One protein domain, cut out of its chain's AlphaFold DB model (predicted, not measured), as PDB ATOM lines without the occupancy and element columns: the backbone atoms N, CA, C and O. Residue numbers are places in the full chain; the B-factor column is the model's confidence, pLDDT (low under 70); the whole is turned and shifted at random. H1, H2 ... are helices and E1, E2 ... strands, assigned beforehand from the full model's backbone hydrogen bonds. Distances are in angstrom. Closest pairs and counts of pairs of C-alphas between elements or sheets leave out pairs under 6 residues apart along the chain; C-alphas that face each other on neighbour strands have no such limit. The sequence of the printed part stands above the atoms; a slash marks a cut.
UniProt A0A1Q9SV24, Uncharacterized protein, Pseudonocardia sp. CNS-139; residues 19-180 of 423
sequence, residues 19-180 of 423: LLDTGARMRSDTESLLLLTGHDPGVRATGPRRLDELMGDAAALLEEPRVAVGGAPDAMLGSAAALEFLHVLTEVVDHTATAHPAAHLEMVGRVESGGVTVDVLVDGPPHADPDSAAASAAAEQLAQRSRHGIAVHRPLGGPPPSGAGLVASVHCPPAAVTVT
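What this domain is: This is residues 19 to 180 of the 423 residues of an uncharacterized protein of Pseudonocardia sp. CNS-139 (UniProt A0A1Q9SV24). A strongly twisted sheet of five strands has three helices, H2, H3 and H4, over one face, with the long H3 between the other two. H1 packs on H4 with residues 32 to 36 and its residues 19 to 24 stick out, while the little sheet of E2 and E7 sits near the first residues of E4. The printed part has 162 residues with four named helices and seven named strands, in the order H1 H2 E1 E2 H3 E3 E4 H4 E5 E6 E7, class mixed. The large sheet is mixed, in the order E1 E3 E4 E6 E5. The whole is compact, with a radius of gyration of the C-alphas of 15.0 A and spans of 43 by 39 by 26 A.

How they stand to each other: H1, residues 19 to 36, touches H4, residues 137 to 145, with residues 32 to 36 alone, at a steep tilt of 60 degrees; the closest C-alphas, of Leu 36 and Leu 142, are 5.3 A apart. H2, residues 51 to 60, touches H3, residues 79 to 99, at a steep tilt of 41 degrees, the same way; the closest C-alphas, of Ala 58 and Thr 90, are 4.9 A apart. H3 touches H4 with residues 84 to 92 alone, at a shallow tilt of 16 degrees, opposite ways; the closest C-alphas, of Val 88 and Ala 139, are 5.1 A apart. E1, residues 67 to 69, is parallel to E3, residues 104 to 112, with N 68 and O 105 at 2.8 A. E3 forms a hairpin with E4, residues 115 to 123, with N 108 and O 119 at 2.9 A. E4 is antiparallel to E6, residues 165 to 172, with N 118 and O 170 at 2.8 A. E5, residues 151 to 153, forms a hairpin with E6, with N 153 and O 169 at 2.8 A. H2, H3 and H4 on the same face make two layers, helices on one face of a sheet; H3 is over E4 and E6 at a height over the sheet of 8.5 A. E4, H4 and E5 form a split strand-helix-strand unit, two strands running the same way with E6 between them, its crossover right-handed. E2, residues 75 to 77, is antiparallel to E7, residues 177 to 179, with N 76 and O 178 at 2.9 A. In H1, H2, H3 and H4 every O i to N i+4 pair is within hydrogen-bond range.

Where its parts are: H1 begins at C-alpha 19 (12.314, 35.203, 39.510) and measures 25.5 A. H3 measures 30.2 A, E3 24.8 A, E4 25.9 A and E6 21.2 A. E7 ends at C-alpha 179 (-18.765, 14.512, 36.398).

The domain as a whole: The C-alphas farthest apart, of Arg 44 and Ser 162, are 44.2 A apart. The printed part has no cut; the links H1 to H2, E4 to H4 and E5 to E6 are long. The pLDDT is under 70 in residues 42 to 46, 63 to 65, 126 to 135 and 156 to 164.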
ATOM      1  N   LEU A  19      11.858  35.976  40.667       88.88
ATOM      2  CA  LEU A  19      12.314  35.203  39.510       88.88
ATOM      3  C   LEU A  19      11.429  33.980  39.238       88.88
ATOM      4  O   LEU A  19      11.202  33.637  38.077       88.88
ATOM      5  N   LEU A  20      10.934  33.308  40.282       87.44
ATOM      6  CA  LEU A  20      10.007  32.184  40.135       87.44
ATOM      7  C   LEU A  20       8.651  32.640  39.588       87.44
ATOM      8  O   LEU A  20       8.122  31.975  38.699       87.44
ATOM      9  N   ASP A  21       8.128  33.765  40.078       84.06
ATOM     10  CA  ASP A  21       6.895  34.375  39.575       84.06
ATOM     11  C   ASP A  21       7.042  34.793  38.107       84.06
ATOM     12  O   ASP A  21       6.274  34.365  37.246       84.06
ATOM     13  N   THR A  22       8.130  35.500  37.792       87.75
ATOM     14  CA  THR A  22       8.475  35.880  36.417       87.75
ATOM     15  C   THR A  22       8.567  34.652  35.508       87.75
ATOM     16  O   THR A  22       8.025  34.647  34.404       87.75
ATOM     17  N   GLY A  23       9.218  33.578  35.964       87.69
ATOM     18  CA  GLY A  23       9.323  32.329  35.212       87.69
ATOM     19  C   GLY A  23       7.976  31.629  35.007       87.69
ATOM     20  O   GLY A  23       7.734  31.075  33.932       87.69
ATOM     21  N   ALA A  24       7.088  31.663  36.003       83.31
ATOM     22  CA  ALA A  24       5.733  31.132  35.889       83.31
ATOM     23  C   ALA A  24       4.898  31.939  34.884       83.31
ATOM     24  O   ALA A  24       4.251  31.339  34.024       83.31
ATOM     25  N   ARG A  25       4.992  33.275  34.921       85.12
ATOM     26  CA  ARG A  25       4.323  34.174  33.970       85.12
ATOM     27  C   ARG A  25       4.824  33.955  32.541       85.12
ATOM     28  O   ARG A  25       4.026  33.632  31.670       85.12
ATOM     29  N   MET A  26       6.142  33.953  32.319       88.12
ATOM     30  CA  MET A  26       6.743  33.659  31.004       88.12
ATOM     31  C   MET A  26       6.297  32.307  30.436       88.12
ATOM     32  O   MET A  26       6.094  32.152  29.228       88.12
ATOM     33  N   ARG A  27       6.158  31.302  31.304       88.06
ATOM     34  CA  ARG A  27       5.660  29.991  30.907       88.06
ATOM     35  C   ARG A  27       4.186  30.047  30.506       88.06
ATOM     36  O   ARG A  27       3.858  29.527  29.445       88.06
ATOM     37  N   SER A  28       3.337  30.680  31.312       86.31
ATOM     38  CA  SER A  28       1.912  30.875  31.010       86.31
ATOM     39  C   SER A  28       1.708  31.631  29.690       86.31
ATOM     40  O   SER A  28       0.889  31.236  28.860       86.31
ATOM     41  N   ASP A  29       2.514  32.663  29.434       88.69
ATOM     42  CA  ASP A  29       2.481  33.427  28.182       88.69
ATOM     43  C   ASP A  29       2.863  32.546  26.984       88.69
ATOM     44  O   ASP A  29       2.199  32.546  25.947       88.69
ATOM     45  N   THR A  30       3.910  31.733  27.138       91.62
ATOM     46  CA  THR A  30       4.343  30.783  26.103       91.62
ATOM     47  C   THR A  30       3.255  29.748  25.811       91.62
ATOM     48  O   THR A  30       2.970  29.463  24.647       91.62
ATOM     49  N   GLU A  31       2.630  29.192  26.849       91.19
ATOM     50  CA  GLU A  31       1.529  28.236  26.721       91.19
ATOM     51  C   GLU A  31       0.330  28.874  25.996       91.19
ATOM     52  O   GLU A  31      -0.181  28.292  25.036       91.19
ATOM     53  N   SER A  32      -0.035  30.111  26.347       90.19
ATOM     54  CA  SER A  32      -1.090  30.890  25.680       90.19
ATOM     55  C   SER A  32      -0.809  31.106  24.190       90.19
ATOM     56  O   SER A  32      -1.683  30.885  23.351       90.19
ATOM     57  N   LEU A  33       0.423  31.481  23.828       92.38
ATOM     58  CA  LEU A  33       0.825  31.673  22.429       92.38
ATOM     59  C   LEU A  33       0.771  30.367  21.624       92.38
ATOM     60  O   LEU A  33       0.321  30.352  20.473       92.38
ATOM     61  N   LEU A  34       1.195  29.250  22.219       91.75
ATOM     62  CA  LEU A  34       1.092  27.937  21.581       91.75
ATOM     63  C   LEU A  34      -0.376  27.562  21.347       91.75
ATOM     64  O   LEU A  34      -0.733  27.195  20.226       91.75
ATOM     65  N   LEU A  35      -1.244  27.764  22.339       91.56
ATOM     66  CA  LEU A  35      -2.680  27.515  22.212       91.56
ATOM     67  C   LEU A  35      -3.347  28.402  21.148       91.56
ATOM     68  O   LEU A  35      -4.114  27.896  20.329       91.56
ATOM     69  N   LEU A  36      -3.008  29.692  21.073       92.19
ATOM     70  CA  LEU A  36      -3.524  30.617  20.049       92.19
ATOM     71  C   LEU A  36      -3.143  30.202  18.621       92.19
ATOM     72  O   LEU A  36      -3.915  30.390  17.675       92.19
ATOM     73  N   THR A  37      -1.967  29.597  18.448       91.12
ATOM     74  CA  THR A  37      -1.551  29.023  17.156       91.12
ATOM     75  C   THR A  37      -2.114  27.617  16.916       91.12
ATOM     76  O   THR A  37      -1.904  27.039  15.849       91.12
ATOM     77  N   GLY A  38      -2.864  27.071  17.877       85.75
ATOM     78  CA  GLY A  38      -3.449  25.737  17.839       85.75
ATOM     79  C   GLY A  38      -2.455  24.614  18.130       85.75
ATOM     80  O   GLY A  38      -2.782  23.457  17.862       85.75
ATOM     81  N   HIS A  39      -1.256  24.908  18.636       86.88
ATOM     82  CA  HIS A  39      -0.270  23.909  19.049       86.88
ATOM     83  C   HIS A  39      -0.543  23.418  20.473       86.88
ATOM     84  O   HIS A  39      -1.020  24.160  21.325       86.88
ATOM     85  N   ASP A  40      -0.225  22.147  20.724       83.25
ATOM     86  CA  ASP A  40      -0.206  21.612  22.084       83.25
ATOM     87  C   ASP A  40       1.055  22.145  22.790       83.25
ATOM     88  O   ASP A  40       2.157  21.933  22.270       83.25
ATOM     89  N   PRO A  41       0.935  22.822  23.945       81.50
ATOM     90  CA  PRO A  41       2.084  23.309  24.703       81.50
ATOM     91  C   PRO A  41       3.035  22.202  25.194       81.50
ATOM     92  O   PRO A  41       4.117  22.503  25.697       81.50
ATOM     93  N   GLY A  42       2.684  20.915  25.050       68.81
ATOM     94  CA  GLY A  42       3.620  19.792  25.200       68.81
ATOM     95  C   GLY A  42       4.049  19.512  26.644       68.81
ATOM     96  O   GLY A  42       4.918  18.672  26.903       68.81
ATOM     97  N   VAL A  43       3.434  20.192  27.608       64.00
ATOM     98  CA  VAL A  43       3.666  19.978  29.033       64.00
ATOM     99  C   VAL A  43       3.152  18.595  29.419       64.00
ATOM    100  O   VAL A  43       2.067  18.178  29.018       64.00
ATOM    101  N   ARG A  44       3.917  17.878  30.254       58.22
ATOM    102  CA  ARG A  44       3.459  16.637  30.894       58.22
ATOM    103  C   ARG A  44       2.270  16.953  31.786       58.22
ATOM    104  O   ARG A  44       2.429  17.295  32.954       58.22
ATOM    105  N   ALA A  45       1.094  16.851  31.198       59.00
ATOM    106  CA  ALA A  45      -0.168  17.075  31.849       59.00
ATOM    107  C   ALA A  45      -0.227  16.180  33.103       59.00
ATOM    108  O   ALA A  45      -0.033  14.964  33.025       59.00
ATOM    109  N   THR A  46      -0.400  16.788  34.277       65.00
ATOM    110  CA  THR A  46      -0.190  16.174  35.604       65.00
ATOM    111  C   THR A  46      -1.295  15.191  36.022       65.00
ATOM    112  O   THR A  46      -1.424  14.843  37.193       65.00
ATOM    113  N   GLY A  47      -2.048  14.675  35.049       83.81
ATOM    114  CA  GLY A  47      -3.275  13.911  35.238       83.81
ATOM    115  C   GLY A  47      -4.526  14.793  35.153       83.81
ATOM    116  O   GLY A  47      -4.418  16.002  34.936       83.81
ATOM    117  N   PRO A  48      -5.724  14.190  35.252       91.12
ATOM    118  CA  PRO A  48      -6.973  14.937  35.328       91.12
ATOM    119  C   PRO A  48      -6.973  15.914  36.513       91.12
ATOM    120  O   PRO A  48      -6.417  15.602  37.566       91.12
ATOM    121  N   ARG A  49      -7.617  17.070  36.350       93.56
ATOM    122  CA  ARG A  49      -7.669  18.159  37.343       93.56
ATOM    123  C   ARG A  49      -9.101  18.384  37.815       93.56
ATOM    124  O   ARG A  49     -10.018  18.267  37.002       93.56
ATOM    125  N   ARG A  50      -9.302  18.712  39.094       94.75
ATOM    126  CA  ARG A  50     -10.639  19.042  39.617       94.75
ATOM    127  C   ARG A  50     -11.052  20.448  39.182       94.75
ATOM    128  O   ARG A  50     -10.211  21.338  39.083       94.75
ATOM    129  N   LEU A  51     -12.342  20.650  38.919       95.50
ATOM    130  CA  LEU A  51     -12.862  21.955  38.501       95.50
ATOM    131  C   LEU A  51     -12.658  23.042  39.572       95.50
ATOM    132  O   LEU A  51     -12.299  24.162  39.226       95.50
ATOM    133  N   ASP A  52     -12.834  22.711  40.854       94.25
ATOM    134  CA  ASP A  52     -12.607  23.646  41.967       94.25
ATOM    135  C   ASP A  52     -11.146  24.110  42.048       94.25
ATOM    136  O   ASP A  52     -10.889  25.294  42.249       94.25
ATOM    137  N   GLU A  53     -10.190  23.206  41.823       93.94
ATOM    138  CA  GLU A  53      -8.767  23.547  41.739       93.94
ATOM    139  C   GLU A  53      -8.472  24.486  40.566       93.94
ATOM    140  O   GLU A  53      -7.715  25.434  40.724       93.94
ATOM    141  N   LEU A  54      -9.065  24.248  39.392       94.38
ATOM    142  CA  LEU A  54      -8.857  25.104  38.218       94.38
ATOM    143  C   LEU A  54      -9.440  26.509  38.421       94.38
ATOM    144  O   LEU A  54      -8.810  27.490  38.042       94.38
ATOM    145  N   MET A  55     -10.616  26.611  39.046       94.88
ATOM    146  CA  MET A  55     -11.206  27.901  39.421       94.88
ATOM    147  C   MET A  55     -10.353  28.618  40.476       94.88
ATOM    148  O   MET A  55     -10.155  29.827  40.388       94.88
ATOM    149  N   GLY A  56      -9.818  27.881  41.454       92.25
ATOM    150  CA  GLY A  56      -8.895  28.417  42.455       92.25
ATOM    151  C   GLY A  56      -7.599  28.948  41.842       92.25
ATOM    152  O   GLY A  56      -7.196  30.063  42.159       92.25
ATOM    153  N   ASP A  57      -6.989  28.190  40.930       91.44
ATOM    154  CA  ASP A  57      -5.775  28.597  40.216       91.44
ATOM    155  C   ASP A  57      -6.018  29.849  39.362       91.44
ATOM    156  O   ASP A  57      -5.219  30.782  39.408       91.44
ATOM    157  N   ALA A  58      -7.135  29.908  38.628       91.56
ATOM    158  CA  ALA A  58      -7.496  31.080  37.829       91.56
ATOM    159  C   ALA A  58      -7.669  32.338  38.698       91.56
ATOM    160  O   ALA A  58      -7.180  33.404  38.336       91.56
ATOM    161  N   ALA A  59      -8.316  32.213  39.863       89.94
ATOM    162  CA  ALA A  59      -8.460  33.320  40.809       89.94
ATOM    163  C   ALA A  59      -7.117  33.747  41.426       89.94
ATOM    164  O   ALA A  59      -6.895  34.933  41.637       89.94
ATOM    165  N   ALA A  60      -6.231  32.791  41.726       85.69
ATOM    166  CA  ALA A  60      -4.948  33.050  42.378       85.69
ATOM    167  C   ALA A  60      -3.919  33.740  41.471       85.69
ATOM    168  O   ALA A  60      -2.984  34.354  41.978       85.69
ATOM    169  N   LEU A  61      -4.079  33.637  40.149       76.88
ATOM    170  CA  LEU A  61      -3.240  34.343  39.176       76.88
ATOM    171  C   LEU A  61      -3.525  35.849  39.122       76.88
ATOM    172  O   LEU A  61      -2.728  36.599  38.564       76.88
ATOM    173  N   LEU A  62      -4.635  36.295  39.710       74.00
ATOM    174  CA  LEU A  62      -5.003  37.701  39.767       74.00
ATOM    175  C   LEU A  62      -4.400  38.330  41.021       74.00
ATOM    176  O   LEU A  62      -4.540  37.814  42.128       74.00
ATOM    177  N   GLU A  63      -3.732  39.467  40.844       62.62
ATOM    178  CA  GLU A  63      -2.933  40.105  41.898       62.62
ATOM    179  C   GLU A  63      -3.779  40.631  43.080       62.62
ATOM    180  O   GLU A  63      -3.248  40.826  44.175       62.62
ATOM    181  N   GLU A  64      -5.097  40.813  42.909       62.72
ATOM    182  CA  GLU A  64      -5.997  41.292  43.967       62.72
ATOM    183  C   GLU A  64      -7.086  40.272  44.363       62.72
ATOM    184  O   GLU A  64      -7.725  39.676  43.493       62.72
ATOM    185  N   PRO A  65      -7.406  40.122  45.670       62.44
ATOM    186  CA  PRO A  65      -8.382  39.156  46.189       62.44
ATOM    187  C   PRO A  65      -9.836  39.616  45.974       62.44
ATOM    188  O   PRO A  65     -10.643  39.671  46.902       62.44
ATOM    189  N   ARG A  66     -10.175  40.008  44.744       77.06
ATOM    190  CA  ARG A  66     -11.511  40.487  44.357       77.06
ATOM    191  C   ARG A  66     -12.382  39.402  43.738       77.06
ATOM    192  O   ARG A  66     -13.563  39.652  43.509       77.06
ATOM    193  N   VAL A  67     -11.810  38.225  43.488       86.50
ATOM    194  CA  VAL A  67     -12.490  37.092  42.861       86.50
ATOM    195  C   VAL A  67     -12.843  36.048  43.910       86.50
ATOM    196  O   VAL A  67     -11.971  35.425  44.514       86.50
ATOM    197  N   ALA A  68     -14.138  35.855  44.127       89.44
ATOM    198  CA  ALA A  68     -14.667  34.781  44.947       89.44
ATOM    199  C   ALA A  68     -14.881  33.525  44.093       89.44
ATOM    200  O   ALA A  68     -15.499  33.569  43.028       89.44
ATOM    201  N   VAL A  69     -14.394  32.386  44.581       89.75
ATOM    202  CA  VAL A  69     -14.712  31.075  44.010       89.75
ATOM    203  C   VAL A  69     -15.947  30.543  44.732       89.75
ATOM    204  O   VAL A  69     -15.897  30.259  45.930       89.75
ATOM    205  N   GLY A  70     -17.063  30.454  44.012       85.25
ATOM    206  CA  GLY A  70     -18.307  29.871  44.496       85.25
ATOM    207  C   GLY A  70     -18.272  28.339  44.507       85.25
ATOM    208  O   GLY A  70     -17.221  27.702  44.446       85.25
ATOM    209  N   GLY A  71     -19.448  27.715  44.583       81.12
ATOM    210  CA  GLY A  71     -19.557  26.258  44.499       81.12
ATOM    211  C   GLY A  71     -19.149  25.735  43.118       81.12
ATOM    212  O   GLY A  71     -19.595  26.261  42.099       81.12
ATOM    213  N   ALA A  72     -18.347  24.670  43.090       88.00
ATOM    214  CA  ALA A  72     -18.030  23.919  41.880       88.00
ATOM    215  C   ALA A  72     -18.569  22.483  42.002       88.00
ATOM    216  O   ALA A  72     -18.455  21.881  43.076       88.00
ATOM    217  N   PRO A  73     -19.161  21.908  40.939       90.31
ATOM    218  CA  PRO A  73     -19.523  20.498  40.931       90.31
ATOM    219  C   PRO A  73     -18.276  19.617  41.050       90.31
ATOM    220  O   PRO A  73     -17.189  19.998  40.611       90.31
ATOM    221  N   ASP A  74     -18.445  18.413  41.600       90.75
ATOM    222  CA  ASP A  74     -17.372  17.421  41.640       90.75
ATOM    223  C   ASP A  74     -17.135  16.861  40.231       90.75
ATOM    224  O   ASP A  74     -17.768  15.902  39.788       90.75
ATOM    225  N   ALA A  75     -16.268  17.539  39.486       93.38
ATOM    226  CA  ALA A  75     -15.954  17.235  38.102       93.38
ATOM    227  C   ALA A  75     -14.442  17.243  37.881       93.38
ATOM    228  O   ALA A  75     -13.726  18.116  38.374       93.38
ATOM    229  N   MET A  76     -13.973  16.274  37.096       95.44
ATOM    230  CA  MET A  76     -12.585  16.176  36.656       95.44
ATOM    231  C   MET A  76     -12.492  16.513  35.173       95.44
ATOM    232  O   MET A  76     -13.201  15.921  34.357       95.44
ATOM    233  N   LEU A  77     -11.579  17.408  34.813       94.81
ATOM    234  CA  LEU A  77     -11.231  17.699  33.427       94.81
ATOM    235  C   LEU A  77     -10.021  16.856  33.029       94.81
ATOM    236  O   LEU A  77      -9.045  16.753  33.777       94.81
ATOM    237  N   GLY A  78     -10.075  16.259  31.836       92.50
ATOM    238  CA  GLY A  78      -8.927  15.586  31.235       92.50
ATOM    239  C   GLY A  78      -7.735  16.538  31.136       92.50
ATOM    240  O   GLY A  78      -7.898  17.733  30.945       92.50
ATOM    241  N   SER A  79      -6.519  16.023  31.271       89.56
ATOM    242  CA  SER A  79      -5.335  16.841  31.549       89.56
ATOM    243  C   SER A  79      -5.011  17.905  30.483       89.56
ATOM    244  O   SER A  79      -4.588  19.003  30.828       89.56
ATOM    245  N   ALA A  80      -5.234  17.603  29.199       88.25
ATOM    246  CA  ALA A  80      -5.047  18.563  28.107       88.25
ATOM    247  C   ALA A  80      -6.205  19.579  28.020       88.25
ATOM    248  O   ALA A  80      -5.966  20.774  27.876       88.25
ATOM    249  N   ALA A  81      -7.449  19.129  28.222       93.06
ATOM    250  CA  ALA A  81      -8.605  20.019  28.312       93.06
ATOM    251  C   ALA A  81      -8.525  20.956  29.527       93.06
ATOM    252  O   ALA A  81      -8.890  22.115  29.424       93.06
ATOM    253  N   ALA A  82      -8.015  20.480  30.664       94.00
ATOM    254  CA  ALA A  82      -7.826  21.277  31.871       94.00
ATOM    255  C   ALA A  82      -6.861  22.447  31.641       94.00
ATOM    256  O   ALA A  82      -7.087  23.533  32.164       94.00
ATOM    257  N   LEU A  83      -5.810  22.236  30.842       91.88
ATOM    258  CA  LEU A  83      -4.850  23.280  30.499       91.88
ATOM    259  C   LEU A  83      -5.476  24.347  29.596       91.88
ATOM    260  O   LEU A  83      -5.371  25.531  29.899       91.88
ATOM    261  N   GLU A  84      -6.154  23.930  28.521       93.56
ATOM    262  CA  GLU A  84      -6.888  24.853  27.645       93.56
ATOM    263  C   GLU A  84      -7.971  25.615  28.430       93.56
ATOM    264  O   GLU A  84      -8.128  26.822  28.263       93.56
ATOM    265  N   PHE A  85      -8.683  24.923  29.325       95.62
ATOM    266  CA  PHE A  85      -9.750  25.496  30.143       95.62
ATOM    267  C   PHE A  85      -9.224  26.548  31.107       95.62
ATOM    268  O   PHE A  85      -9.820  27.615  31.206       95.62
ATOM    269  N   LEU A  86      -8.107  26.266  31.786       94.31
ATOM    270  CA  LEU A  86      -7.473  27.217  32.693       94.31
ATOM    271  C   LEU A  86      -7.077  28.495  31.955       94.31
ATOM    272  O   LEU A  86      -7.425  29.570  32.413       94.31
ATOM    273  N   HIS A  87      -6.431  28.383  30.792       93.00
ATOM    274  CA  HIS A  87      -6.014  29.556  30.018       93.00
ATOM    275  C   HIS A  87      -7.203  30.393  29.538       93.00
ATOM    276  O   HIS A  87      -7.194  31.610  29.690       93.00
ATOM    277  N   VAL A  88      -8.250  29.751  29.006       95.38
ATOM    278  CA  VAL A  88      -9.478  30.460  28.617       95.38
ATOM    279  C   VAL A  88     -10.122  31.128  29.833       95.38
ATOM    280  O   VAL A  88     -10.523  32.283  29.746       95.38
ATOM    281  N   LEU A  89     -10.218  30.427  30.967       95.12
ATOM    282  CA  LEU A  89     -10.831  30.961  32.180       95.12
ATOM    283  C   LEU A  89     -10.032  32.139  32.745       95.12
ATOM    284  O   LEU A  89     -10.623  33.179  33.011       95.12
ATOM    285  N   THR A  90      -8.713  32.009  32.885       92.81
ATOM    286  CA  THR A  90      -7.837  33.086  33.360       92.81
ATOM    287  C   THR A  90      -7.959  34.315  32.471       92.81
ATOM    288  O   THR A  90      -8.173  35.404  32.988       92.81
ATOM    289  N   GLU A  91      -7.923  34.149  31.149       92.44
ATOM    290  CA  GLU A  91      -8.064  35.263  30.208       92.44
ATOM    291  C   GLU A  91      -9.442  35.943  30.313       92.44
ATOM    292  O   GLU A  91      -9.547  37.168  30.265       92.44
ATOM    293  N   VAL A  92     -10.525  35.173  30.500       92.81
ATOM    294  CA  VAL A  92     -11.861  35.745  30.745       92.81
ATOM    295  C   VAL A  92     -11.883  36.543  32.047       92.81
ATOM    296  O   VAL A  92     -12.413  37.657  32.064       92.81
ATOM    297  N   VAL A  93     -11.350  35.994  33.139       91.44
ATOM    298  CA  VAL A  93     -11.427  36.635  34.457       91.44
ATOM    299  C   VAL A  93     -10.503  37.851  34.536       91.44
ATOM    300  O   VAL A  93     -10.940  38.877  35.045       91.44
ATOM    301  N   ASP A  94      -9.290  37.790  33.983       89.12
ATOM    302  CA  ASP A  94      -8.346  38.916  33.933       89.12
ATOM    303  C   ASP A  94      -8.906  40.091  33.123       89.12
ATOM    304  O   ASP A  94      -8.942  41.238  33.585       89.12
ATOM    305  N   HIS A  95      -9.484  39.791  31.958       88.00
ATOM    306  CA  HIS A  95     -10.182  40.791  31.163       88.00
ATOM    307  C   HIS A  95     -11.364  41.405  31.914       88.00
ATOM    308  O   HIS A  95     -11.524  42.624  31.937       88.00
ATOM    309  N   THR A  96     -12.170  40.569  32.575       87.88
ATOM    310  CA  THR A  96     -13.320  41.034  33.360       87.88
ATOM    311  C   THR A  96     -12.870  41.902  34.538       87.88
ATOM    312  O   THR A  96     -13.476  42.940  34.802       87.88
ATOM    313  N   ALA A  97     -11.789  41.533  35.229       86.81
ATOM    314  CA  ALA A  97     -11.219  42.309  36.328       86.81
ATOM    315  C   ALA A  97     -10.703  43.674  35.849       86.81
ATOM    316  O   ALA A  97     -10.942  44.692  36.501       86.81
ATOM    317  N   THR A  98     -10.067  43.705  34.675       86.19
ATOM    318  CA  THR A  98      -9.585  44.933  34.030       86.19
ATOM    319  C   THR A  98     -10.736  45.842  33.596       86.19
ATOM    320  O   THR A  98     -10.690  47.053  33.818       86.19
ATOM    321  N   ALA A  99     -11.795  45.274  33.015       83.44
ATOM    322  CA  ALA A  99     -12.983  46.011  32.592       83.44
ATOM    323  C   ALA A  99     -13.810  46.531  33.782       83.44
ATOM    324  O   ALA A  99     -14.398  47.612  33.716       83.44
ATOM    325  N   HIS A 100     -13.825  45.812  34.906       82.38
ATOM    326  CA  HIS A 100     -14.617  46.147  36.090       82.38
ATOM    327  C   HIS A 100     -13.744  46.410  37.336       82.38
ATOM    328  O   HIS A 100     -13.894  45.730  38.354       82.38
ATOM    329  N   PRO A 101     -12.897  47.461  37.340       83.19
ATOM    330  CA  PRO A 101     -11.877  47.679  38.377       83.19
ATOM    331  C   PRO A 101     -12.440  48.019  39.769       83.19
ATOM    332  O   PRO A 101     -11.703  48.032  40.755       83.19
ATOM    333  N   ALA A 102     -13.735  48.329  39.876       83.31
ATOM    334  CA  ALA A 102     -14.420  48.642  41.132       83.31
ATOM    335  C   ALA A 102     -15.419  47.557  41.576       83.31
ATOM    336  O   ALA A 102     -16.100  47.750  42.581       83.31
ATOM    337  N   ALA A 103     -15.535  46.453  40.835       84.69
ATOM    338  CA  ALA A 103     -16.489  45.391  41.125       84.69
ATOM    339  C   ALA A 103     -15.831  44.189  41.816       84.69
ATOM    340  O   ALA A 103     -14.618  43.983  41.734       84.69
ATOM    341  N   HIS A 104     -16.658  43.390  42.484       88.62
ATOM    342  CA  HIS A 104     -16.306  42.055  42.946       88.62
ATOM    343  C   HIS A 104     -16.687  41.031  41.880       88.62
ATOM    344  O   HIS A 104     -17.736  41.153  41.252       88.62
ATOM    345  N   LEU A 105     -15.843  40.021  41.677       89.56
ATOM    346  CA  LEU A 105     -16.119  38.936  40.741       89.56
ATOM    347  C   LEU A 105     -16.496  37.672  41.507       89.56
ATOM    348  O   LEU A 105     -15.896  37.368  42.537       89.56
ATOM    349  N   GLU A 106     -17.443  36.905  40.984       91.31
ATOM    350  CA  GLU A 106     -17.767  35.568  41.475       91.31
ATOM    351  C   GLU A 106     -17.681  34.565  40.322       91.31
ATOM    352  O   GLU A 106     -18.232  34.793  39.247       91.31
ATOM    353  N   MET A 107     -16.994  33.445  40.544       93.94
ATOM    354  CA  MET A 107     -16.991  32.309  39.623       93.94
ATOM    355  C   MET A 107     -17.872  31.193  40.169       93.94
ATOM    356  O   MET A 107     -17.620  30.686  41.262       93.94
ATOM    357  N   VAL A 108     -18.864  30.759  39.393       93.88
ATOM    358  CA  VAL A 108     -19.797  29.697  39.793       93.88
ATOM    359  C   VAL A 108     -19.741  28.550  38.795       93.88
ATOM    360  O   VAL A 108     -19.999  28.729  37.607       93.88
ATOM    361  N   GLY A 109     -19.409  27.354  39.280       94.25
ATOM    362  CA  GLY A 109     -19.386  26.145  38.468       94.25
ATOM    363  C   GLY A 109     -20.744  25.447  38.466       94.25
ATOM    364  O   GLY A 109     -21.386  25.298  39.505       94.25
ATOM    365  N   ARG A 110     -21.168  24.936  37.311       93.69
ATOM    366  CA  ARG A 110     -22.370  24.101  37.175       93.69
ATOM    367  C   ARG A 110     -22.176  22.998  36.145       93.69
ATOM    368  O   ARG A 110     -21.336  23.096  35.258       93.69
ATOM    369  N   VAL A 111     -22.966  21.938  36.271       93.19
ATOM    370  CA  VAL A 111     -23.044  20.867  35.269       93.19
ATOM    371  C   VAL A 111     -24.114  21.244  34.256       93.19
ATOM    372  O   VAL A 111     -25.240  21.569  34.634       93.19
ATOM    373  N   GLU A 112     -23.780  21.181  32.975       87.38
ATOM    374  CA  GLU A 112     -24.692  21.525  31.887       87.38
ATOM    375  C   GLU A 112     -24.487  20.556  30.728       87.38
ATOM    376  O   GLU A 112     -23.374  20.365  30.249       87.38
ATOM    377  N   SER A 113     -25.562  19.899  30.283       86.44
ATOM    378  CA  SER A 113     -25.524  18.953  29.153       86.44
ATOM    379  C   SER A 113     -24.451  17.849  29.272       86.44
ATOM    380  O   SER A 113     -23.922  17.371  28.270       86.44
ATOM    381  N   GLY A 114     -24.118  17.446  30.505       83.94
ATOM    382  CA  GLY A 114     -23.068  16.466  30.817       83.94
ATOM    383  C   GLY A 114     -21.635  17.017  30.795       83.94
ATOM    384  O   GLY A 114     -20.713  16.291  31.155       83.94
ATOM    385  N   GLY A 115     -21.440  18.269  30.380       93.75
ATOM    386  CA  GLY A 115     -20.205  19.026  30.556       93.75
ATOM    387  C   GLY A 115     -20.243  19.880  31.822       93.75
ATOM    388  O   GLY A 115     -21.137  19.743  32.665       93.75
ATOM    389  N   VAL A 116     -19.279  20.786  31.946       96.31
ATOM    390  CA  VAL A 116     -19.265  21.804  33.004       96.31
ATOM    391  C   VAL A 116     -19.188  23.196  32.411       96.31
ATOM    392  O   VAL A 116     -18.475  23.422  31.437       96.31
ATOM    393  N   THR A 117     -19.895  24.126  33.035       96.75
ATOM    394  CA  THR A 117     -19.869  25.549  32.712       96.75
ATOM    395  C   THR A 117     -19.403  26.311  33.947       96.75
ATOM    396  O   THR A 117     -19.908  26.062  35.042       96.75
ATOM    397  N   VAL A 118     -18.452  27.226  33.781       96.62
ATOM    398  CA  VAL A 118     -18.094  28.223  34.796       96.62
ATOM    399  C   VAL A 118     -18.638  29.568  34.349       96.62
ATOM    400  O   VAL A 118     -18.246  30.084  33.305       96.62
ATOM    401  N   ASP A 119     -19.553  30.110  35.138       93.62
ATOM    402  CA  ASP A 119     -20.122  31.436  34.952       93.62
ATOM    403  C   ASP A 119     -19.273  32.459  35.718       93.62
ATOM    404  O   ASP A 119     -18.972  32.255  36.895       93.62
ATOM    405  N   VAL A 120     -18.900  33.554  35.055       92.25
ATOM    406  CA  VAL A 120     -18.202  34.698  35.656       92.25
ATOM    407  C   VAL A 120     -19.208  35.824  35.844       92.25
ATOM    408  O   VAL A 120     -19.748  36.367  34.874       92.25
ATOM    409  N   LEU A 121     -19.479  36.149  37.105       89.38
ATOM    410  CA  LEU A 121     -20.416  37.183  37.517       89.38
ATOM    411  C   LEU A 121     -19.662  38.393  38.064       89.38
ATOM    412  O   LEU A 121     -18.654  38.251  38.750       89.38
ATOM    413  N   VAL A 122     -20.189  39.580  37.789       88.00
ATOM    414  CA  VAL A 122     -19.697  40.858  38.306       88.00
ATOM    415  C   VAL A 122     -20.741  41.436  39.251       88.00
ATOM    416  O   VAL A 122     -21.863  41.688  38.822       88.00
ATOM    417  N   ASP A 123     -20.379  41.694  40.504       86.19
ATOM    418  CA  ASP A 123     -21.178  42.467  41.456       86.19
ATOM    419  C   ASP A 123     -20.523  43.829  41.704       86.19
ATOM    420  O   ASP A 123     -19.446  43.943  42.293       86.19
ATOM    421  N   GLY A 124     -21.150  44.888  41.202       77.06
ATOM    422  CA  GLY A 124     -20.589  46.227  41.278       77.06
ATOM    423  C   GLY A 124     -21.362  47.247  40.451       77.06
ATOM    424  O   GLY A 124     -22.389  46.923  39.847       77.06
ATOM    425  N   PRO A 125     -20.902  48.508  40.433       70.00
ATOM    426  CA  PRO A 125     -21.520  49.533  39.607       70.00
ATOM    427  C   PRO A 125     -21.457  49.130  38.123       70.00
ATOM    428  O   PRO A 125     -20.444  48.572  37.689       70.00
ATOM    429  N   PRO A 126     -22.509  49.420  37.334       66.00
ATOM    430  CA  PRO A 126     -22.498  49.139  35.906       66.00
ATOM    431  C   PRO A 126     -21.327  49.870  35.249       66.00
ATOM    432  O   PRO A 126     -21.067  51.042  35.536       66.00
ATOM    433  N   HIS A 127     -20.617  49.169  34.369       65.94
ATOM    434  CA  HIS A 127     -19.543  49.780  33.604       65.94
ATOM    435  C   HIS A 127     -20.125  50.671  32.496       65.94
ATOM    436  O   HIS A 127     -21.177  50.373  31.931       65.94
ATOM    437  N   ALA A 128     -19.466  51.800  32.221       60.03
ATOM    438  CA  ALA A 128     -19.970  52.814  31.293       60.03
ATOM    439  C   ALA A 128     -19.895  52.379  29.817       60.03
ATOM    440  O   ALA A 128     -20.700  52.836  29.008       60.03
ATOM    441  N   ASP A 129     -18.942  51.509  29.488       65.75
ATOM    442  CA  ASP A 129     -18.731  50.942  28.157       65.75
ATOM    443  C   ASP A 129     -19.255  49.488  28.049       65.75
ATOM    444  O   ASP A 129     -18.646  48.559  28.577       65.75
ATOM    445  N   PRO A 130     -20.386  49.233  27.373       59.59
ATOM    446  CA  PRO A 130     -20.883  47.872  27.195       59.59
ATOM    447  C   PRO A 130     -19.949  46.988  26.348       59.59
ATOM    448  O   PRO A 130     -20.043  45.764  26.458       59.59
ATOM    449  N   ASP A 131     -19.051  47.572  25.541       58.91
ATOM    450  CA  ASP A 131     -18.103  46.824  24.705       58.91
ATOM    451  C   ASP A 131     -16.885  46.333  25.506       58.91
ATOM    452  O   ASP A 131     -16.278  45.329  25.134       58.91
ATOM    453  N   SER A 132     -16.557  46.965  26.640       60.12
ATOM    454  CA  SER A 132     -15.470  46.516  27.524       60.12
ATOM    455  C   SER A 132     -15.854  45.305  28.382       60.12
ATOM    456  O   SER A 132     -14.982  44.600  28.876       60.12
ATOM    457  N   ALA A 133     -17.154  45.027  28.533       53.81
ATOM    458  CA  ALA A 133     -17.665  43.835  29.211       53.81
ATOM    459  C   ALA A 133     -17.645  42.582  28.307       53.81
ATOM    460  O   ALA A 133     -18.032  41.490  28.727       53.81
ATOM    461  N   ALA A 134     -17.247  42.710  27.041       56.91
ATOM    462  CA  ALA A 134     -17.148  41.579  26.136       56.91
ATOM    463  C   ALA A 134     -15.948  40.702  26.531       56.91
ATOM    464  O   ALA A 134     -14.842  41.203  26.573       56.91
ATOM    465  N   ALA A 135     -16.135  39.391  26.765       59.34
ATOM    466  CA  ALA A 135     -15.025  38.440  26.992       59.34
ATOM    467  C   ALA A 135     -13.799  38.741  26.105       59.34
ATOM    468  O   ALA A 135     -13.982  39.028  24.925       59.34
ATOM    469  N   SER A 136     -12.578  38.665  26.635       73.44
ATOM    470  CA  SER A 136     -11.381  39.023  25.865       73.44
ATOM    471  C   SER A 136     -11.396  38.401  24.466       73.44
ATOM    472  O   SER A 136     -11.646  37.203  24.309       73.44
ATOM    473  N   ALA A 137     -11.108  39.199  23.433       81.75
ATOM    474  CA  ALA A 137     -10.915  38.677  22.081       81.75
ATOM    475  C   ALA A 137      -9.867  37.547  22.069       81.75
ATOM    476  O   ALA A 137      -9.974  36.620  21.266       81.75
ATOM    477  N   ALA A 138      -8.895  37.582  22.989       87.56
ATOM    478  CA  ALA A 138      -7.946  36.495  23.179       87.56
ATOM    479  C   ALA A 138      -8.610  35.246  23.783       87.56
ATOM    480  O   ALA A 138      -8.363  34.154  23.281       87.56
ATOM    481  N   ALA A 139      -9.516  35.372  24.762       91.19
ATOM    482  CA  ALA A 139     -10.278  34.234  25.293       91.19
ATOM    483  C   ALA A 139     -11.133  33.559  24.209       91.19
ATOM    484  O   ALA A 139     -11.175  32.331  24.120       91.19
ATOM    485  N   GLU A 140     -11.788  34.347  23.352       91.38
ATOM    486  CA  GLU A 140     -12.562  33.812  22.227       91.38
ATOM    487  C   GLU A 140     -11.667  33.121  21.194       91.38
ATOM    488  O   GLU A 140     -12.022  32.056  20.690       91.38
ATOM    489  N   GLN A 141     -10.490  33.680  20.903       92.81
ATOM    490  CA  GLN A 141      -9.512  33.049  20.016       92.81
ATOM    491  C   GLN A 141      -8.950  31.752  20.611       92.81
ATOM    492  O   GLN A 141      -8.867  30.753  19.897       92.81
ATOM    493  N   LEU A 142      -8.615  31.733  21.903       94.31
ATOM    494  CA  LEU A 142      -8.185  30.532  22.623       94.31
ATOM    495  C   LEU A 142      -9.262  29.443  22.555       94.31
ATOM    496  O   LEU A 142      -8.971  28.309  22.175       94.31
ATOM    497  N   ALA A 143     -10.520  29.795  22.829       94.56
ATOM    498  CA  ALA A 143     -11.650  28.873  22.728       94.56
ATOM    499  C   ALA A 143     -11.866  28.377  21.287       94.56
ATOM    500  O   ALA A 143     -12.026  27.182  21.055       94.56
ATOM    501  N   GLN A 144     -11.780  29.260  20.287       94.31
ATOM    502  CA  GLN A 144     -11.892  28.888  18.872       94.31
ATOM    503  C   GLN A 144     -10.781  27.927  18.419       94.31
ATOM    504  O   GLN A 144     -10.981  27.136  17.493       94.31
ATOM    505  N   ARG A 145      -9.604  28.001  19.047       95.31
ATOM    506  CA  ARG A 145      -8.442  27.143  18.774       95.31
ATOM    507  C   ARG A 145      -8.386  25.899  19.660       95.31
ATOM    508  O   ARG A 145      -7.522  25.052  19.431       95.31
ATOM    509  N   SER A 146      -9.308  25.762  20.616       93.50
ATOM    510  CA  SER A 146      -9.394  24.612  21.511       93.50
ATOM    511  C   SER A 146      -9.520  23.308  20.725       93.50
ATOM    512  O   SER A 146     -10.368  23.162  19.841       93.50
ATOM    513  N   ARG A 147      -8.703  22.316  21.087       92.62
ATOM    514  CA  ARG A 147      -8.788  20.959  20.526       92.62
ATOM    515  C   ARG A 147      -9.808  20.097  21.267       92.62
ATOM    516  O   ARG A 147     -10.231  19.066  20.746       92.62
ATOM    517  N   HIS A 148     -10.203  20.525  22.464       93.06
ATOM    518  CA  HIS A 148     -11.105  19.803  23.360       93.06
ATOM    519  C   HIS A 148     -12.534  20.361  23.355       93.06
ATOM    520  O   HIS A 148     -13.380  19.876  24.103       93.06
ATOM    521  N   GLY A 149     -12.823  21.332  22.480       93.88
ATOM    522  CA  GLY A 149     -14.161  21.884  22.274       93.88
ATOM    523  C   GLY A 149     -14.606  22.854  23.366       93.88
ATOM    524  O   GLY A 149     -15.806  22.968  23.615       93.88
ATOM    525  N   ILE A 150     -13.658  23.517  24.028       96.12
ATOM    526  CA  ILE A 150     -13.950  24.551  25.021       96.12
ATOM    527  C   ILE A 150     -14.589  25.742  24.320       96.12
ATOM    528  O   ILE A 150     -14.104  26.203  23.290       96.12
ATOM    529  N   ALA A 151     -15.687  26.231  24.883       95.12
ATOM    530  CA  ALA A 151     -16.459  27.324  24.317       95.12
ATOM    531  C   ALA A 151     -16.618  28.457  25.329       95.12
ATOM    532  O   ALA A 151     -16.795  28.215  26.521       95.12
ATOM    533  N   VAL A 152     -16.603  29.692  24.837       94.31
ATOM    534  CA  VAL A 152     -16.968  30.883  25.609       94.31
ATOM    535  C   VAL A 152     -18.310  31.378  25.086       94.31
ATOM    536  O   VAL A 152     -18.493  31.557  23.882       94.31
ATOM    537  N   HIS A 153     -19.262  31.576  25.991       89.81
ATOM    538  CA  HIS A 153     -20.593  32.085  25.696       89.81
ATOM    539  C   HIS A 153     -20.824  33.412  26.411       89.81
ATOM    540  O   HIS A 153     -20.420  33.591  27.559       89.81
ATOM    541  N   ARG A 154     -21.523  34.326  25.734       79.94
ATOM    542  CA  ARG A 154     -21.937  35.617  26.283       79.94
ATOM    543  C   ARG A 154     -23.461  35.683  26.396       79.94
ATOM    544  O   ARG A 154     -24.151  35.249  25.465       79.94
ATOM    545  N   PRO A 155     -24.010  36.250  27.481       73.31
ATOM    546  CA  PRO A 155     -25.426  36.566  27.537       73.31
ATOM    547  C   PRO A 155     -25.765  37.680  26.535       73.31
ATOM    548  O   PRO A 155     -25.121  38.728  26.480       73.31
ATOM    549  N   LEU A 156     -26.809  37.456  25.733       60.50
ATOM    550  CA  LEU A 156     -27.376  38.465  24.836       60.50
ATOM    551  C   LEU A 156     -28.022  39.573  25.680       60.50
ATOM    552  O   LEU A 156     -29.122  39.388  26.196       60.50
ATOM    553  N   GLY A 157     -27.342  40.710  25.823       57.50
ATOM    554  CA  GLY A 157     -27.855  41.874  26.558       57.50
ATOM    555  C   GLY A 157     -26.874  42.523  27.534       57.50
ATOM    556  O   GLY A 157     -27.222  43.557  28.097       57.50
ATOM    557  N   GLY A 158     -25.671  41.960  27.699       55.56
ATOM    558  CA  GLY A 158     -24.672  42.459  28.648       55.56
ATOM    559  C   GLY A 158     -25.073  42.227  30.113       55.56
ATOM    560  O   GLY A 158     -26.162  41.707  30.388       55.56
ATOM    561  N   PRO A 159     -24.200  42.573  31.072       55.66
ATOM    562  CA  PRO A 159     -24.545  42.477  32.481       55.66
ATOM    563  C   PRO A 159     -25.706  43.441  32.821       55.66
ATOM    564  O   PRO A 159     -25.774  44.545  32.274       55.66
ATOM    565  N   PRO A 160     -26.649  43.055  33.704       55.31
ATOM    566  CA  PRO A 160     -27.723  43.923  34.171       55.31
ATOM    567  C   PRO A 160     -27.199  45.266  34.718       55.31
ATOM    568  O   PRO A 160     -26.145  45.308  35.349       55.31
ATOM    569  N   PRO A 161     -27.960  46.368  34.563       51.38
ATOM    570  CA  PRO A 161     -27.550  47.708  35.003       51.38
ATOM    571  C   PRO A 161     -27.471  47.879  36.533       51.38
ATOM    572  O   PRO A 161     -27.055  48.931  37.013       51.38
ATOM    573  N   SER A 162     -27.894  46.880  37.312       52.91
ATOM    574  CA  SER A 162     -27.792  46.863  38.772       52.91
ATOM    575  C   SER A 162     -27.811  45.426  39.309       52.91
ATOM    576  O   SER A 162     -28.704  44.663  38.934       52.91
ATOM    577  N   GLY A 163     -26.901  45.104  40.235       58.25
ATOM    578  CA  GLY A 163     -26.762  43.786  40.878       58.25
ATOM    579  C   GLY A 163     -25.717  42.883  40.211       58.25
ATOM    580  O   GLY A 163     -25.048  43.306  39.272       58.25
ATOM    581  N   ALA A 164     -25.599  41.638  40.688       67.88
ATOM    582  CA  ALA A 164     -24.695  40.643  40.113       67.88
ATOM    583  C   ALA A 164     -25.089  40.308  38.664       67.88
ATOM    584  O   ALA A 164     -26.215  39.877  38.393       67.88
ATOM    585  N   GLY A 165     -24.161  40.512  37.734       80.19
ATOM    586  CA  GLY A 165     -24.373  40.345  36.307       80.19
ATOM    587  C   GLY A 165     -23.469  39.299  35.683       80.19
ATOM    588  O   GLY A 165     -22.254  39.379  35.821       80.19
ATOM    589  N   LEU A 166     -24.055  38.336  34.965       86.06
ATOM    590  CA  LEU A 166     -23.294  37.382  34.159       86.06
ATOM    591  C   LEU A 166     -22.574  38.123  33.027       86.06
ATOM    592  O   LEU A 166     -23.219  38.810  32.236       86.06
ATOM    593  N   VAL A 167     -21.257  37.945  32.933       85.38
ATOM    594  CA  VAL A 167     -20.420  38.532  31.875       85.38
ATOM    595  C   VAL A 167     -20.078  37.498  30.814       85.38
ATOM    596  O   VAL A 167     -20.251  37.734  29.618       85.38
ATOM    597  N   ALA A 168     -19.633  36.324  31.248       90.06
ATOM    598  CA  ALA A 168     -19.244  35.243  30.361       90.06
ATOM    599  C   ALA A 168     -19.452  33.887  31.032       90.06
ATOM    600  O   ALA A 168     -19.397  33.762  32.255       90.06
ATOM    601  N   SER A 169     -19.643  32.869  30.204       93.00
ATOM    602  CA  SER A 169     -19.695  31.470  30.608       93.00
ATOM    603  C   SER A 169     -18.647  30.691  29.822       93.00
ATOM    604  O   SER A 169     -18.657  30.718  28.591       93.00
ATOM    605  N   VAL A 170     -17.759  29.975  30.508       96.38
ATOM    606  CA  VAL A 170     -16.773  29.080  29.887       96.38
ATOM    607  C   VAL A 170     -17.262  27.645  30.028       96.38
ATOM    608  O   VAL A 170     -17.392  27.139  31.140       96.38
ATOM    609  N   HIS A 171     -17.545  26.982  28.912       96.94
ATOM    610  CA  HIS A 171     -18.083  25.625  28.867       96.94
ATOM    611  C   HIS A 171     -17.027  24.619  28.396       96.94
ATOM    612  O   HIS A 171     -16.415  24.780  27.338       96.94
ATOM    613  N   CYS A 172     -16.861  23.544  29.163       97.31
ATOM    614  CA  CYS A 172     -16.077  22.368  28.814       97.31
ATOM    615  C   CYS A 172     -17.026  21.193  28.511       97.31
ATOM    616  O   CYS A 172     -17.826  20.818  29.375       97.31
ATOM    617  N   PRO A 173     -16.965  20.593  27.308       96.75
ATOM    618  CA  PRO A 173     -17.947  19.610  26.868       96.75
ATOM    619  C   PRO A 173     -17.796  18.250  27.574       96.75
ATOM    620  O   PRO A 173     -16.704  17.893  28.018       96.75
ATOM    621  N   PRO A 174     -18.855  17.414  27.584       95.50
ATOM    622  CA  PRO A 174     -18.851  16.091  28.227       95.50
ATOM    623  C   PRO A 174     -17.736  15.154  27.743       95.50
ATOM    624  O   PRO A 174     -17.311  14.267  28.471       95.50
ATOM    625  N   ALA A 175     -17.237  15.333  26.515       94.25
ATOM    626  CA  ALA A 175     -16.143  14.519  25.982       94.25
ATOM    627  C   ALA A 175     -14.806  14.729  26.723       94.25
ATOM    628  O   ALA A 175     -13.927  13.872  26.651       94.25
ATOM    629  N   ALA A 176     -14.652  15.859  27.418       93.81
ATOM    630  CA  ALA A 176     -13.436  16.267  28.113       93.81
ATOM    631  C   ALA A 176     -13.563  16.221  29.648       93.81
ATOM    632  O   ALA A 176     -12.590  16.503  30.354       93.81
ATOM    633  N   VAL A 177     -14.745  15.866  30.163       94.69
ATOM    634  CA  VAL A 177     -15.106  15.988  31.577       94.69
ATOM    635  C   VAL A 177     -15.671  14.669  32.087       94.69
ATOM    636  O   VAL A 177     -16.495  14.035  31.436       94.69
ATOM    637  N   THR A 178     -15.286  14.278  33.297       92.69
ATOM    638  CA  THR A 178     -16.012  13.264  34.064       92.69
ATOM    639  C   THR A 178     -16.651  13.926  35.272       92.69
ATOM    640  O   THR A 178     -15.946  14.376  36.177       92.69
ATOM    641  N   VAL A 179     -17.978  13.997  35.276       87.94
ATOM    642  CA  VAL A 179     -18.765  14.512  36.398       87.94
ATOM    643  C   VAL A 179     -19.083  13.356  37.340       87.94
ATOM    644  O   VAL A 179     -19.661  12.352  36.920       87.94
ATOM    645  N   THR A 180     -18.728  13.496  38.613       80.25
ATOM    646  CA  THR A 180     -19.230  12.619  39.667       80.25
ATOM    647  C   THR A 180     -20.586  13.167  40.090       80.25
ATOM    648  O   THR A 180     -20.675  14.107  40.881       80.25
TER     649      THR A 180